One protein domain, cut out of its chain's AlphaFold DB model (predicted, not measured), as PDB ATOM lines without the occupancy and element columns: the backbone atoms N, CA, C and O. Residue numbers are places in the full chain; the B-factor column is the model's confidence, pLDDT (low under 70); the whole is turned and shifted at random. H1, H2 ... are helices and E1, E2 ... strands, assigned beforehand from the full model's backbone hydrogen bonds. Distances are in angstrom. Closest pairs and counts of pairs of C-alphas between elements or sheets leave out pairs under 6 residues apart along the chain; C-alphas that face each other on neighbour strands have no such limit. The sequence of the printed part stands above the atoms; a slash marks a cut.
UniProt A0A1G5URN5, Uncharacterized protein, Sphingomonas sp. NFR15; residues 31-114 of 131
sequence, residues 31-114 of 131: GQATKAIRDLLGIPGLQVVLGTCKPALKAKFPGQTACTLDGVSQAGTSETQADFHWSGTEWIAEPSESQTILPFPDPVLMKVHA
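AT A GLANCE: This is residues 31 to 114 of the 131 residues of an uncharacterized protein of Sphingomonas sp. NFR15 (UniProt A0A1G5URN5). A strongly twisted sheet of four antiparallel strands, E1 to E4, curls round helix H1, which sits in its hollow. The short helix H2, residues 107 to 113, packs on the other face, at E1 and E2, and follows a long link from E4 near the end of the printed part. The 84 printed residues hold two named helices and four named strands, in the order H1 E1 E2 E3 E4 H2; the sheet's order is E1 - E2 - E3 - E4, and the class is mixed, helices and strands. The whole is compact, with a radius of gyration of the C-alphas of 12.2 A and spans of 34 by 27 by 16 A.

IN THESE COORDINATES: Find C-alpha 31 at (179.614, 178.759, 149.385); from there H1, residues 31 to 41, runs 15.3 A. Next comes E1, residues 47 to 55, 22.8 A long, which bends by 67 degrees at residue 52. E2, residues 65 to 73, is 23.8 A long and bends by 53 degrees at residue 68. E3, residues 76 to 86, begins at C-alpha 76 at (182.750, 163.723, 138.818), runs 28.8 A and bends by 64 degrees at residue 79. E4 is residues 91 to 95, and H2, residues 107 to 113, ends at C-alpha 113 at (182.537, 173.947, 132.176).

HOW THE PARTS SIT: Look first at the sheet, a meander, each strand the antiparallel neighbour of the one before. In the hairpin of E1 and E2, N 49 and O 70 are within hydrogen-bond range at 3.1 A. In the hairpin of E2 and E3, find N 69 and O 80 at 2.8 A; in that of E3 and E4, N 85 and O 92 at 3.0 A. E1 and E4 are the edge strands and are apart. H1 is on the sheet; its closest C-alphas to E4 are Ala 36 and Ala 93, 5.1 A, and to E1 Thr 34 and Val 48, 4.7 A. H2 is on the other face, giving three layers, helices on both faces of a sheet. Its height over the sheet is 8.3 A, and the closest C-alphas of H2 and E1 are Val 108 and Gly 51, 5.2 A. H1 and H2 are apart. In H1 every O i to N i+4 pair is within hydrogen-bond range; in H2, 2 of 3 are.

THE WHOLE: The C-alphas farthest apart are those of Gly 88 and Ala 114, 36.0 A. The printed part has no cut. The link from E4 to H2, 11 residues, is long. The mean pLDDT of the printed part is 92.2, and residue 114 is under 70.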
ATOM      1  N   GLY A  31     179.248 179.253 148.054       94.62
ATOM      2  CA  GLY A  31     179.614 178.759 149.385       94.62
ATOM      3  C   GLY A  31     178.400 178.470 150.278       94.62
ATOM      4  O   GLY A  31     178.346 177.427 150.931       94.62
ATOM      5  N   GLN A  32     177.395 179.350 150.268       96.25
ATOM      6  CA  GLN A  32     176.147 179.136 151.011       96.25
ATOM      7  C   GLN A  32     175.344 177.964 150.441       96.25
ATOM      8  O   GLN A  32     174.877 177.122 151.204       96.25
ATOM      9  N   ALA A  33     175.243 177.865 149.113       96.75
ATOM     10  CA  ALA A  33     174.594 176.746 148.442       96.75
ATOM     11  C   ALA A  33     175.324 175.424 148.717       96.75
ATOM     12  O   ALA A  33     174.692 174.422 149.029       96.75
ATOM     13  N   THR A  34     176.659 175.437 148.688       96.62
ATOM     14  CA  THR A  34     177.494 174.282 149.035       96.62
ATOM     15  C   THR A  34     177.195 173.802 150.446       96.62
ATOM     16  O   THR A  34     176.964 172.612 150.645       96.62
ATOM     17  N   LYS A  35     177.183 174.714 151.427       96.56
ATOM     18  CA  LYS A  35     176.848 174.363 152.810       96.56
ATOM     19  C   LYS A  35     175.453 173.739 152.887       96.56
ATOM     20  O   LYS A  35     175.320 172.626 153.378       96.56
ATOM     21  N   ALA A  36     174.448 174.415 152.337       97.00
ATOM     22  CA  ALA A  36     173.058 173.978 152.402       97.00
ATOM     23  C   ALA A  36     172.829 172.602 151.744       97.00
ATOM     24  O   ALA A  36     172.119 171.761 152.286       97.00
ATOM     25  N   ILE A  37     173.468 172.335 150.600       97.06
ATOM     26  CA  ILE A  37     173.362 171.044 149.904       97.06
ATOM     27  C   ILE A  37     174.111 169.936 150.649       97.06
ATOM     28  O   ILE A  37     173.635 168.802 150.692       97.06
ATOM     29  N   ARG A  38     175.258 170.235 151.270       95.75
ATOM     30  CA  ARG A  38     175.938 169.267 152.147       95.75
ATOM     31  C   ARG A  38     175.080 168.906 153.349       95.75
ATOM     32  O   ARG A  38     175.028 167.732 153.694       95.75
ATOM     33  N   ASP A  39     174.403 169.883 153.940       95.94
ATOM     34  CA  ASP A  39     173.496 169.648 155.064       95.94
ATOM     35  C   ASP A  39     172.288 168.793 154.631       95.94
ATOM     36  O   ASP A  39     171.857 167.919 155.380       95.94
ATOM     37  N   LEU A  40     171.795 168.973 153.397       95.50
ATOM     38  CA  LEU A  40     170.710 168.170 152.822       95.50
ATOM     39  C   LEU A  40     171.129 166.725 152.485       95.50
ATOM     40  O   LEU A  40     170.372 165.792 152.743       95.50
ATOM     41  N   LEU A  41     172.296 166.533 151.860       92.94
ATOM     42  CA  LEU A  41     172.703 165.244 151.276       92.94
ATOM     43  C   LEU A  41     173.706 164.452 152.126       92.94
ATOM     44  O   LEU A  41     173.905 163.264 151.885       92.94
ATOM     45  N   GLY A  42     174.385 165.092 153.077       91.94
ATOM     46  CA  GLY A  42     175.411 164.459 153.909       91.94
ATOM     47  C   GLY A  42     176.688 164.058 153.160       91.94
ATOM     48  O   GLY A  42     177.407 163.176 153.624       91.94
ATOM     49  N   ILE A  43     176.983 164.668 152.004       86.81
ATOM     50  CA  ILE A  43     178.137 164.304 151.163       86.81
ATOM     51  C   ILE A  43     179.356 165.178 151.516       86.81
ATOM     52  O   ILE A  43     179.394 166.358 151.149       86.81
ATOM     53  N   PRO A  44     180.390 164.636 152.188       86.44
ATOM     54  CA  PRO A  44     181.598 165.394 152.489       86.44
ATOM     55  C   PRO A  44     182.386 165.707 151.208       86.44
ATOM     56  O   PRO A  44     182.460 164.899 150.286       86.44
ATOM     57  N   GLY A  45     182.992 166.895 151.146       86.12
ATOM     58  CA  GLY A  45     183.833 167.312 150.015       86.12
ATOM     59  C   GLY A  45     183.083 167.732 148.743       86.12
ATOM     60  O   GLY A  45     183.724 168.213 147.814       86.12
ATOM     61  N   LEU A  46     181.748 167.627 148.704       90.25
ATOM     62  CA  LEU A  46     180.920 168.130 147.600       90.25
ATOM     63  C   LEU A  46     181.023 169.653 147.498       90.25
ATOM     64  O   LEU A  46     180.750 170.327 148.484       90.25
ATOM     65  N   GLN A  47     181.372 170.211 146.348       93.94
ATOM     66  CA  GLN A  47     181.290 171.652 146.086       93.94
ATOM     67  C   GLN A  47     180.106 171.928 145.162       93.94
ATOM     68  O   GLN A  47     179.773 171.089 144.329       93.94
ATOM     69  N   VAL A  48     179.481 173.093 145.307       94.19
ATOM     70  CA  VAL A  48     178.350 173.500 144.474       94.19
ATOM     71  C   VAL A  48     178.687 174.752 143.681       94.19
ATOM     72  O   VAL A  48     179.180 175.733 144.241       94.19
ATOM     73  N   VAL A  49     178.367 174.726 142.389       94.62
ATOM     74  CA  VAL A  49     178.342 175.913 141.528       94.62
ATOM     75  C   VAL A  49     176.899 176.196 141.141       94.62
ATOM     76  O   VAL A  49     176.222 175.323 140.610       94.62
ATOM     77  N   LEU A  50     176.415 177.402 141.430       95.75
ATOM     78  CA  LEU A  50     175.066 177.828 141.071       95.75
ATOM     79  C   LEU A  50     174.980 178.182 139.585       95.75
ATOM     80  O   LEU A  50     175.831 178.898 139.054       95.75
ATOM     81  N   GLY A  51     173.912 177.712 138.945       95.44
ATOM     82  CA  GLY A  51     173.523 178.094 137.596       95.44
ATOM     83  C   GLY A  51     172.437 179.168 137.605       95.44
ATOM     84  O   GLY A  51     172.519 180.176 138.312       95.44
ATOM     85  N   THR A  52     171.401 178.965 136.797       95.31
ATOM     86  CA  THR A  52     170.234 179.845 136.743       95.31
ATOM     87  C   THR A  52     169.392 179.703 138.006       95.31
ATOM     88  O   THR A  52     168.871 178.627 138.294       95.31
ATOM     89  N   CYS A  53     169.162 180.821 138.696       95.44
ATOM     90  CA  CYS A  53     168.211 180.914 139.800       95.44
ATOM     91  C   CYS A  53     166.962 181.711 139.397       95.44
ATOM     92  O   CYS A  53     167.053 182.758 138.753       95.44
ATOM     93  N   LYS A  54     165.785 181.229 139.801       94.75
ATOM     94  CA  LYS A  54     164.471 181.859 139.599       94.75
ATOM     95  C   LYS A  54     163.658 181.822 140.899       94.75
ATOM     96  O   LYS A  54     163.983 181.037 141.790       94.75
ATOM     97  N   PRO A  55     162.599 182.635 141.043       95.44
ATOM     98  CA  PRO A  55     161.619 182.427 142.108       95.44
ATOM     99  C   PRO A  55     161.013 181.018 142.019       95.44
ATOM    100  O   PRO A  55     160.698 180.562 140.917       95.44
ATOM    101  N   ALA A  56     160.861 180.329 143.151       95.94
ATOM    102  CA  ALA A  56     160.296 178.980 143.172       95.94
ATOM    103  C   ALA A  56     158.796 178.986 142.813       95.94
ATOM    104  O   ALA A  56     158.043 179.842 143.282       95.94
ATOM    105  N   LEU A  57     158.336 178.014 142.011       92.56
ATOM    106  CA  LEU A  57     156.932 177.928 141.563       92.56
ATOM    107  C   LEU A  57     155.941 177.710 142.712       92.56
ATOM    108  O   LEU A  57     154.805 178.176 142.656       92.56
ATOM    109  N   LYS A  58     156.363 176.963 143.732       90.44
ATOM    110  CA  LYS A  58     155.559 176.586 144.898       90.44
ATOM    111  C   LYS A  58     156.278 176.978 146.181       90.44
ATOM    112  O   LYS A  58     156.482 176.151 147.066       90.44
ATOM    113  N   ALA A  59     156.696 178.241 146.245       91.62
ATOM    114  CA  ALA A  59     157.405 178.778 147.395       91.62
ATOM    115  C   ALA A  59     156.612 178.543 148.695       91.62
ATOM    116  O   ALA A  59     155.504 179.055 148.863       91.62
ATOM    117  N   LYS A  60     157.194 177.766 149.610       92.69
ATOM    118  CA  LYS A  60     156.700 177.533 150.977       92.69
ATOM    119  C   LYS A  60     157.208 178.609 151.933       92.69
ATOM    120  O   LYS A  60     156.574 178.881 152.949       92.69
ATOM    121  N   PHE A  61     158.325 179.244 151.578       91.62
ATOM    122  CA  PHE A  61     158.990 180.266 152.378       91.62
ATOM    123  C   PHE A  61     159.113 181.593 151.614       91.62
ATOM    124  O   PHE A  61     159.287 181.591 150.389       91.62
ATOM    125  N   PRO A  62     159.058 182.745 152.310       90.19
ATOM    126  CA  PRO A  62     159.307 184.041 151.690       90.19
ATOM    127  C   PRO A  62     160.680 184.086 151.015       90.19
ATOM    128  O   PRO A  62     161.684 183.735 151.626       90.19
ATOM    129  N   GLY A  63     160.723 184.534 149.758       90.69
ATOM    130  CA  GLY A  63     161.976 184.664 149.009       90.69
ATOM    131  C   GLY A  63     162.596 183.344 148.545       90.69
ATOM    132  O   GLY A  63     163.716 183.375 148.038       90.69
ATOM    133  N   GLN A  64     161.891 182.209 148.675       94.88
ATOM    134  CA  GLN A  64     162.388 180.913 148.213       94.88
ATOM    135  C   GLN A  64     162.737 180.955 146.721       94.88
ATOM    136  O   GLN A  64     161.925 181.349 145.875       94.88
ATOM    137  N   THR A  65     163.954 180.526 146.405       95.75
ATOM    138  CA  THR A  65     164.501 180.551 145.051       95.75
ATOM    139  C   THR A  65     164.844 179.140 144.603       95.75
ATOM    140  O   THR A  65     165.444 178.381 145.352       95.75
ATOM    141  N   ALA A  66     164.483 178.795 143.376       97.19
ATOM    142  CA  ALA A  66     164.878 177.559 142.723       97.19
ATOM    143  C   ALA A  66     166.119 177.810 141.870       97.19
ATOM    144  O   ALA A  66     166.127 178.769 141.096       97.19
ATOM    145  N   CYS A  67     167.141 176.966 141.981       97.44
ATOM    146  CA  CYS A  67     168.354 177.056 141.174       97.44
ATOM    147  C   CYS A  67     168.704 175.711 140.538       97.44
ATOM    148  O   CYS A  67     168.555 174.657 141.162       97.44
ATOM    149  N   THR A  68     169.251 175.759 139.329       97.44
ATOM    150  CA  THR A  68     170.133 174.696 138.831       97.44
ATOM    151  C   THR A  68     171.492 174.803 139.517       97.44
ATOM    152  O   THR A  68     171.906 175.884 139.959       97.44
ATOM    153  N   LEU A  69     172.188 173.681 139.639       96.06
ATOM    154  CA  LEU A  69     173.502 173.635 140.255       96.06
ATOM    155  C   LEU A  69     174.327 172.460 139.751       96.06
ATOM    156  O   LEU A  69     173.781 171.392 139.494       96.06
ATOM    157  N   ASP A  70     175.641 172.630 139.720       95.00
ATOM    158  CA  ASP A  70     176.577 171.522 139.580       95.00
ATOM    159  C   ASP A  70     177.055 171.051 140.942       95.00
ATOM    160  O   ASP A  70     177.633 171.820 141.712       95.00
ATOM    161  N   GLY A  71     176.868 169.763 141.214       91.50
ATOM    162  CA  GLY A  71     177.551 169.065 142.290       91.50
ATOM    163  C   GLY A  71     178.906 168.564 141.804       91.50
ATOM    164  O   GLY A  71     178.967 167.636 140.999       91.50
ATOM    165  N   VAL A  72     179.988 169.156 142.304       90.50
ATOM    166  CA  VAL A  72     181.370 168.811 141.954       90.50
ATOM    167  C   VAL A  72     181.991 167.985 143.076       90.50
ATOM    168  O   VAL A  72     182.055 168.417 144.228       90.50
ATOM    169  N   SER A  73     182.481 166.795 142.746       87.00
ATOM    170  CA  SER A  73     183.167 165.902 143.681       87.00
ATOM    171  C   SER A  73     184.335 165.184 143.001       87.00
ATOM    172  O   SER A  73     184.527 165.292 141.790       87.00
ATOM    173  N   GLN A  74     185.099 164.393 143.760       83.12
ATOM    174  CA  GLN A  74     186.138 163.533 143.179       83.12
ATOM    175  C   GLN A  74     185.578 162.464 142.225       83.12
ATOM    176  O   GLN A  74     186.304 161.992 141.357       83.12
ATOM    177  N   ALA A  75     184.301 162.091 142.366       84.81
ATOM    178  CA  ALA A  75     183.650 161.108 141.501       84.81
ATOM    179  C   ALA A  75     183.193 161.694 140.154       84.81
ATOM    180  O   ALA A  75     182.821 160.945 139.255       84.81
ATOM    181  N   GLY A  76     183.212 163.023 140.009       83.69
ATOM    182  CA  GLY A  76     182.750 163.723 138.818       83.69
ATOM    183  C   GLY A  76     181.880 164.932 139.149       83.69
ATOM    184  O   GLY A  76     181.723 165.315 140.313       83.69
ATOM    185  N   THR A  77     181.329 165.526 138.092       88.69
ATOM    186  CA  THR A  77     180.397 166.655 138.170       88.69
ATOM    187  C   THR A  77     179.032 166.233 137.642       88.69
ATOM    188  O   THR A  77     178.964 165.563 136.612       88.69
ATOM    189  N   SER A  78     177.965 166.609 138.346       90.31
ATOM    190  CA  SER A  78     176.587 166.375 137.913       90.31
ATOM    191  C   SER A  78     175.750 167.629 138.107       90.31
ATOM    192  O   SER A  78     175.664 168.137 139.225       90.31
ATOM    193  N   GLU A  79     175.066 168.049 137.047       93.75
ATOM    194  CA  GLU A  79     174.033 169.078 137.125       93.75
ATOM    195  C   GLU A  79     172.778 168.498 137.799       93.75
ATOM    196  O   GLU A  79     172.360 167.369 137.525       93.75
ATOM    197  N   THR A  80     172.186 169.256 138.713       94.69
ATOM    198  CA  THR A  80     170.928 168.953 139.400       94.69
ATOM    199  C   THR A  80     170.225 170.258 139.785       94.69
ATOM    200  O   THR A  80     170.614 171.340 139.347       94.69
ATOM    201  N   GLN A  81     169.141 170.179 140.555       96.31
ATOM    202  CA  GLN A  81     168.287 171.317 140.884       96.31
ATOM    203  C   GLN A  81     167.853 171.272 142.350       96.31
ATOM    204  O   GLN A  81     167.528 170.205 142.876       96.31
ATOM    205  N   ALA A  82     167.817 172.432 143.001       97.19
ATOM    206  CA  ALA A  82     167.388 172.570 144.390       97.19
ATOM    207  C   ALA A  82     166.698 173.916 144.635       97.19
ATOM    208  O   ALA A  82     167.007 174.916 143.982       97.19
ATOM    209  N   ASP A  83     165.794 173.931 145.609       97.06
ATOM    210  CA  ASP A  83     165.181 175.157 146.105       97.06
ATOM    211  C   ASP A  83     165.886 175.582 147.396       97.06
ATOM    212  O   ASP A  83     166.233 174.755 148.237       97.06
ATOM    213  N   PHE A  84     166.096 176.884 147.563       97.31
ATOM    214  CA  PHE A  84     166.790 177.480 148.694       97.31
ATOM    215  C   PHE A  84     165.902 178.512 149.369       97.31
ATOM    216  O   PHE A  84     165.299 179.355 148.702       97.31
ATOM    217  N   HIS A  85     165.858 178.485 150.695       95.50
ATOM    218  CA  HIS A  85     165.179 179.503 151.487       95.50
ATOM    219  C   HIS A  85     166.030 179.938 152.679       95.50
ATOM    220  O   HIS A  85     166.906 179.208 153.142       95.50
ATOM    221  N   TRP A  86     165.776 181.144 153.178       94.62
ATOM    222  CA  TRP A  86     166.437 181.656 154.372       94.62
ATOM    223  C   TRP A  86     165.688 181.229 155.636       94.62
ATOM    224  O   TRP A  86     164.502 181.519 155.782       94.62
ATOM    225  N   SER A  87     166.383 180.587 156.578       92.44
ATOM    226  CA  SER A  87     165.811 180.170 157.868       92.44
ATOM    227  C   SER A  87     165.712 181.302 158.896       92.44
ATOM    228  O   SER A  87     165.101 181.146 159.951       92.44
ATOM    229  N   GLY A  88     166.343 182.443 158.622       90.19
ATOM    230  CA  GLY A  88     166.589 183.511 159.593       90.19
ATOM    231  C   GLY A  88     168.065 183.634 159.975       90.19
ATOM    232  O   GLY A  88     168.509 184.732 160.315       90.19
ATOM    233  N   THR A  89     168.827 182.542 159.864       91.25
ATOM    234  CA  THR A  89     170.259 182.483 160.206       91.25
ATOM    235  C   THR A  89     171.133 181.946 159.084       91.25
ATOM    236  O   THR A  89     172.302 182.319 158.997       91.25
ATOM    237  N   GLU A  90     170.591 181.079 158.233       94.00
ATOM    238  CA  GLU A  90     171.322 180.461 157.133       94.00
ATOM    239  C   GLU A  90     170.401 180.084 155.971       94.00
ATOM    240  O   GLU A  90     169.175 180.124 156.081       94.00
ATOM    241  N   TRP A  91     171.010 179.731 154.841       96.12
ATOM    242  CA  TRP A  91     170.287 179.177 153.705       96.12
ATOM    243  C   TRP A  91     170.088 177.678 153.897       96.12
ATOM    244  O   TRP A  91     171.038 176.963 154.205       96.12
ATOM    245  N   ILE A  92     168.862 177.219 153.676       97.12
ATOM    246  CA  ILE A  92     168.464 175.814 153.724       97.12
ATOM    247  C   ILE A  92     168.107 175.374 152.311       97.12
ATOM    248  O   ILE A  92     167.419 176.104 151.597       97.12
ATOM    249  N   ALA A  93     168.589 174.195 151.921       97.50
ATOM    250  CA  ALA A  93     168.284 173.579 150.639       97.50
ATOM    251  C   ALA A  93     167.195 172.515 150.795       97.50
ATOM    252  O   ALA A  93     167.166 171.772 151.775       97.50
ATOM    253  N   GLU A  94     166.342 172.412 149.786       96.25
ATOM    254  CA  GLU A  94     165.285 171.413 149.672       96.25
ATOM    255  C   GLU A  94     165.246 170.866 148.234       96.25
ATOM    256  O   GLU A  94     165.670 171.554 147.295       96.25
ATOM    257  N   PRO A  95     164.730 169.643 148.014       94.62
ATOM    258  CA  PRO A  95     164.482 169.145 146.664       94.62
ATOM    259  C   PRO A  95     163.596 170.109 145.863       94.62
ATOM    260  O   PRO A  95     162.587 170.595 146.376       94.62
ATOM    261  N   SER A  96     163.951 170.370 144.602       93.12
ATOM    262  CA  SER A  96     163.220 171.352 143.795       93.12
ATOM    263  C   SER A  96     161.884 170.821 143.273       93.12
ATOM    264  O   SER A  96     161.824 169.800 142.579       93.12
ATOM    265  N   GLU A  97     160.815 171.584 143.515       93.31
ATOM    266  CA  GLU A  97     159.511 171.420 142.850       93.31
ATOM    267  C   GLU A  97     159.377 172.313 141.596       93.31
ATOM    268  O   GLU A  97     158.323 172.354 140.959       93.31
ATOM    269  N   SER A  98     160.443 173.029 141.226       93.31
ATOM    270  CA  SER A  98     160.452 174.057 140.176       93.31
ATOM    271  C   SER A  98     161.140 173.596 138.881       93.31
ATOM    272  O   SER A  98     161.503 174.416 138.037       93.31
ATOM    273  N   GLN A  99     161.285 172.282 138.686       89.81
ATOM    274  CA  GLN A  99     162.058 171.709 137.575       89.81
ATOM    275  C   GLN A  99     161.548 172.091 136.182       89.81
ATOM    276  O   GLN A  99     162.311 172.143 135.227       89.81
ATOM    277  N   THR A 100     160.259 172.405 136.059       93.25
ATOM    278  CA  THR A 100     159.634 172.791 134.788       93.25
ATOM    279  C   THR A 100     159.982 174.207 134.327       93.25
ATOM    280  O   THR A 100     159.748 174.534 133.166       93.25
ATOM    281  N   ILE A 101     160.513 175.061 135.212       94.25
ATOM    282  CA  ILE A 101     160.893 176.447 134.880       94.25
ATOM    283  C   ILE A 101     162.400 176.669 134.850       94.25
ATOM    284  O   ILE A 101     162.850 177.726 134.387       94.25
ATOM    285  N   LEU A 102     163.173 175.714 135.352       95.19
ATOM    286  CA  LEU A 102     164.624 175.749 135.309       95.19
ATOM    287  C   LEU A 102     165.110 175.183 133.968       95.19
ATOM    288  O   LEU A 102     164.541 174.214 133.467       95.19
ATOM    289  N   PRO A 103     166.106 175.818 133.328       93.75
ATOM    290  CA  PRO A 103     166.672 175.285 132.096       93.75
ATOM    291  C   PRO A 103     167.420 173.979 132.390       93.75
ATOM    292  O   PRO A 103     168.043 173.851 133.438       93.75
ATOM    293  N   PHE A 104     167.380 173.029 131.459       91.12
ATOM    294  CA  PHE A 104     168.240 171.850 131.497       91.12
ATOM    295  C   PHE A 104     168.579 171.410 130.061       91.12
ATOM    296  O   PHE A 104     167.650 171.173 129.280       91.12
ATOM    297  N   PRO A 105     169.867 171.293 129.682       90.50
ATOM    298  CA  PRO A 105     171.050 171.682 130.465       90.50
ATOM    299  C   PRO A 105     171.108 173.199 130.721       90.50
ATOM    300  O   PRO A 105     170.577 173.989 129.930       90.50
ATOM    301  N   ASP A 106     171.741 173.619 131.816       95.06
ATOM    302  CA  ASP A 106     171.805 175.033 132.182       95.06
ATOM    303  C   ASP A 106     172.892 175.800 131.391       95.06
ATOM    304  O   ASP A 106     174.084 175.486 131.463       95.06
ATOM    305  N   PRO A 107     172.535 176.882 130.670       91.44
ATOM    306  CA  PRO A 107     173.485 177.636 129.852       91.44
ATOM    307  C   PRO A 107     174.539 178.424 130.653       91.44
ATOM    308  O   PRO A 107     175.557 178.828 130.087       91.44
ATOM    309  N   VAL A 108     174.309 178.708 131.937       89.69
ATOM    310  CA  VAL A 108     175.285 179.313 132.857       89.69
ATOM    311  C   VAL A 108     176.334 178.276 133.250       89.69
ATOM    312  O   VAL A 108     177.529 178.563 133.148       89.69
ATOM    313  N   LEU A 109     175.906 177.066 133.611       88.81
ATOM    314  CA  LEU A 109     176.802 175.972 134.005       88.81
ATOM    315  C   LEU A 109     177.645 175.475 132.824       88.81
ATOM    316  O   LEU A 109     178.855 175.289 132.943       88.81
ATOM    317  N   MET A 110     177.075 175.434 131.616       85.50
ATOM    318  CA  MET A 110     177.847 175.143 130.401       85.50
ATOM    319  C   MET A 110     179.026 176.107 130.183       85.50
ATOM    320  O   MET A 110     180.100 175.688 129.751       85.50
ATOM    321  N   LYS A 111     178.858 177.402 130.485       77.75
ATOM    322  CA  LYS A 111     179.944 178.394 130.358       77.75
ATOM    323  C   LYS A 111     181.032 178.185 131.404       77.75
ATOM    324  O   LYS A 111     182.204 178.409 131.110       77.75
ATOM    325  N   VAL A 112     180.643 177.752 132.601       74.75
ATOM    326  CA  VAL A 112     181.570 177.359 133.664       74.75
ATOM    327  C   VAL A 112     182.425 176.175 133.210       74.75
ATOM    328  O   VAL A 112     183.653 176.266 133.234       74.75
ATOM    329  N   HIS A 113     181.808 175.109 132.697       70.88
ATOM    330  CA  HIS A 113     182.537 173.947 132.176       70.88
ATOM    331  C   HIS A 113     183.456 174.278 130.994       70.88
ATOM    332  O   HIS A 113     184.490 173.637 130.822       70.88
ATOM    333  N   ALA A 114     183.113 175.293 130.198       65.81
ATOM    334  CA  ALA A 114     183.912 175.748 129.063       65.81
ATOM    335  C   ALA A 114     185.169 176.566 129.449       65.81
ATOM    336  O   ALA A 114     185.844 177.083 128.561       65.81
TER     337      ALA A 114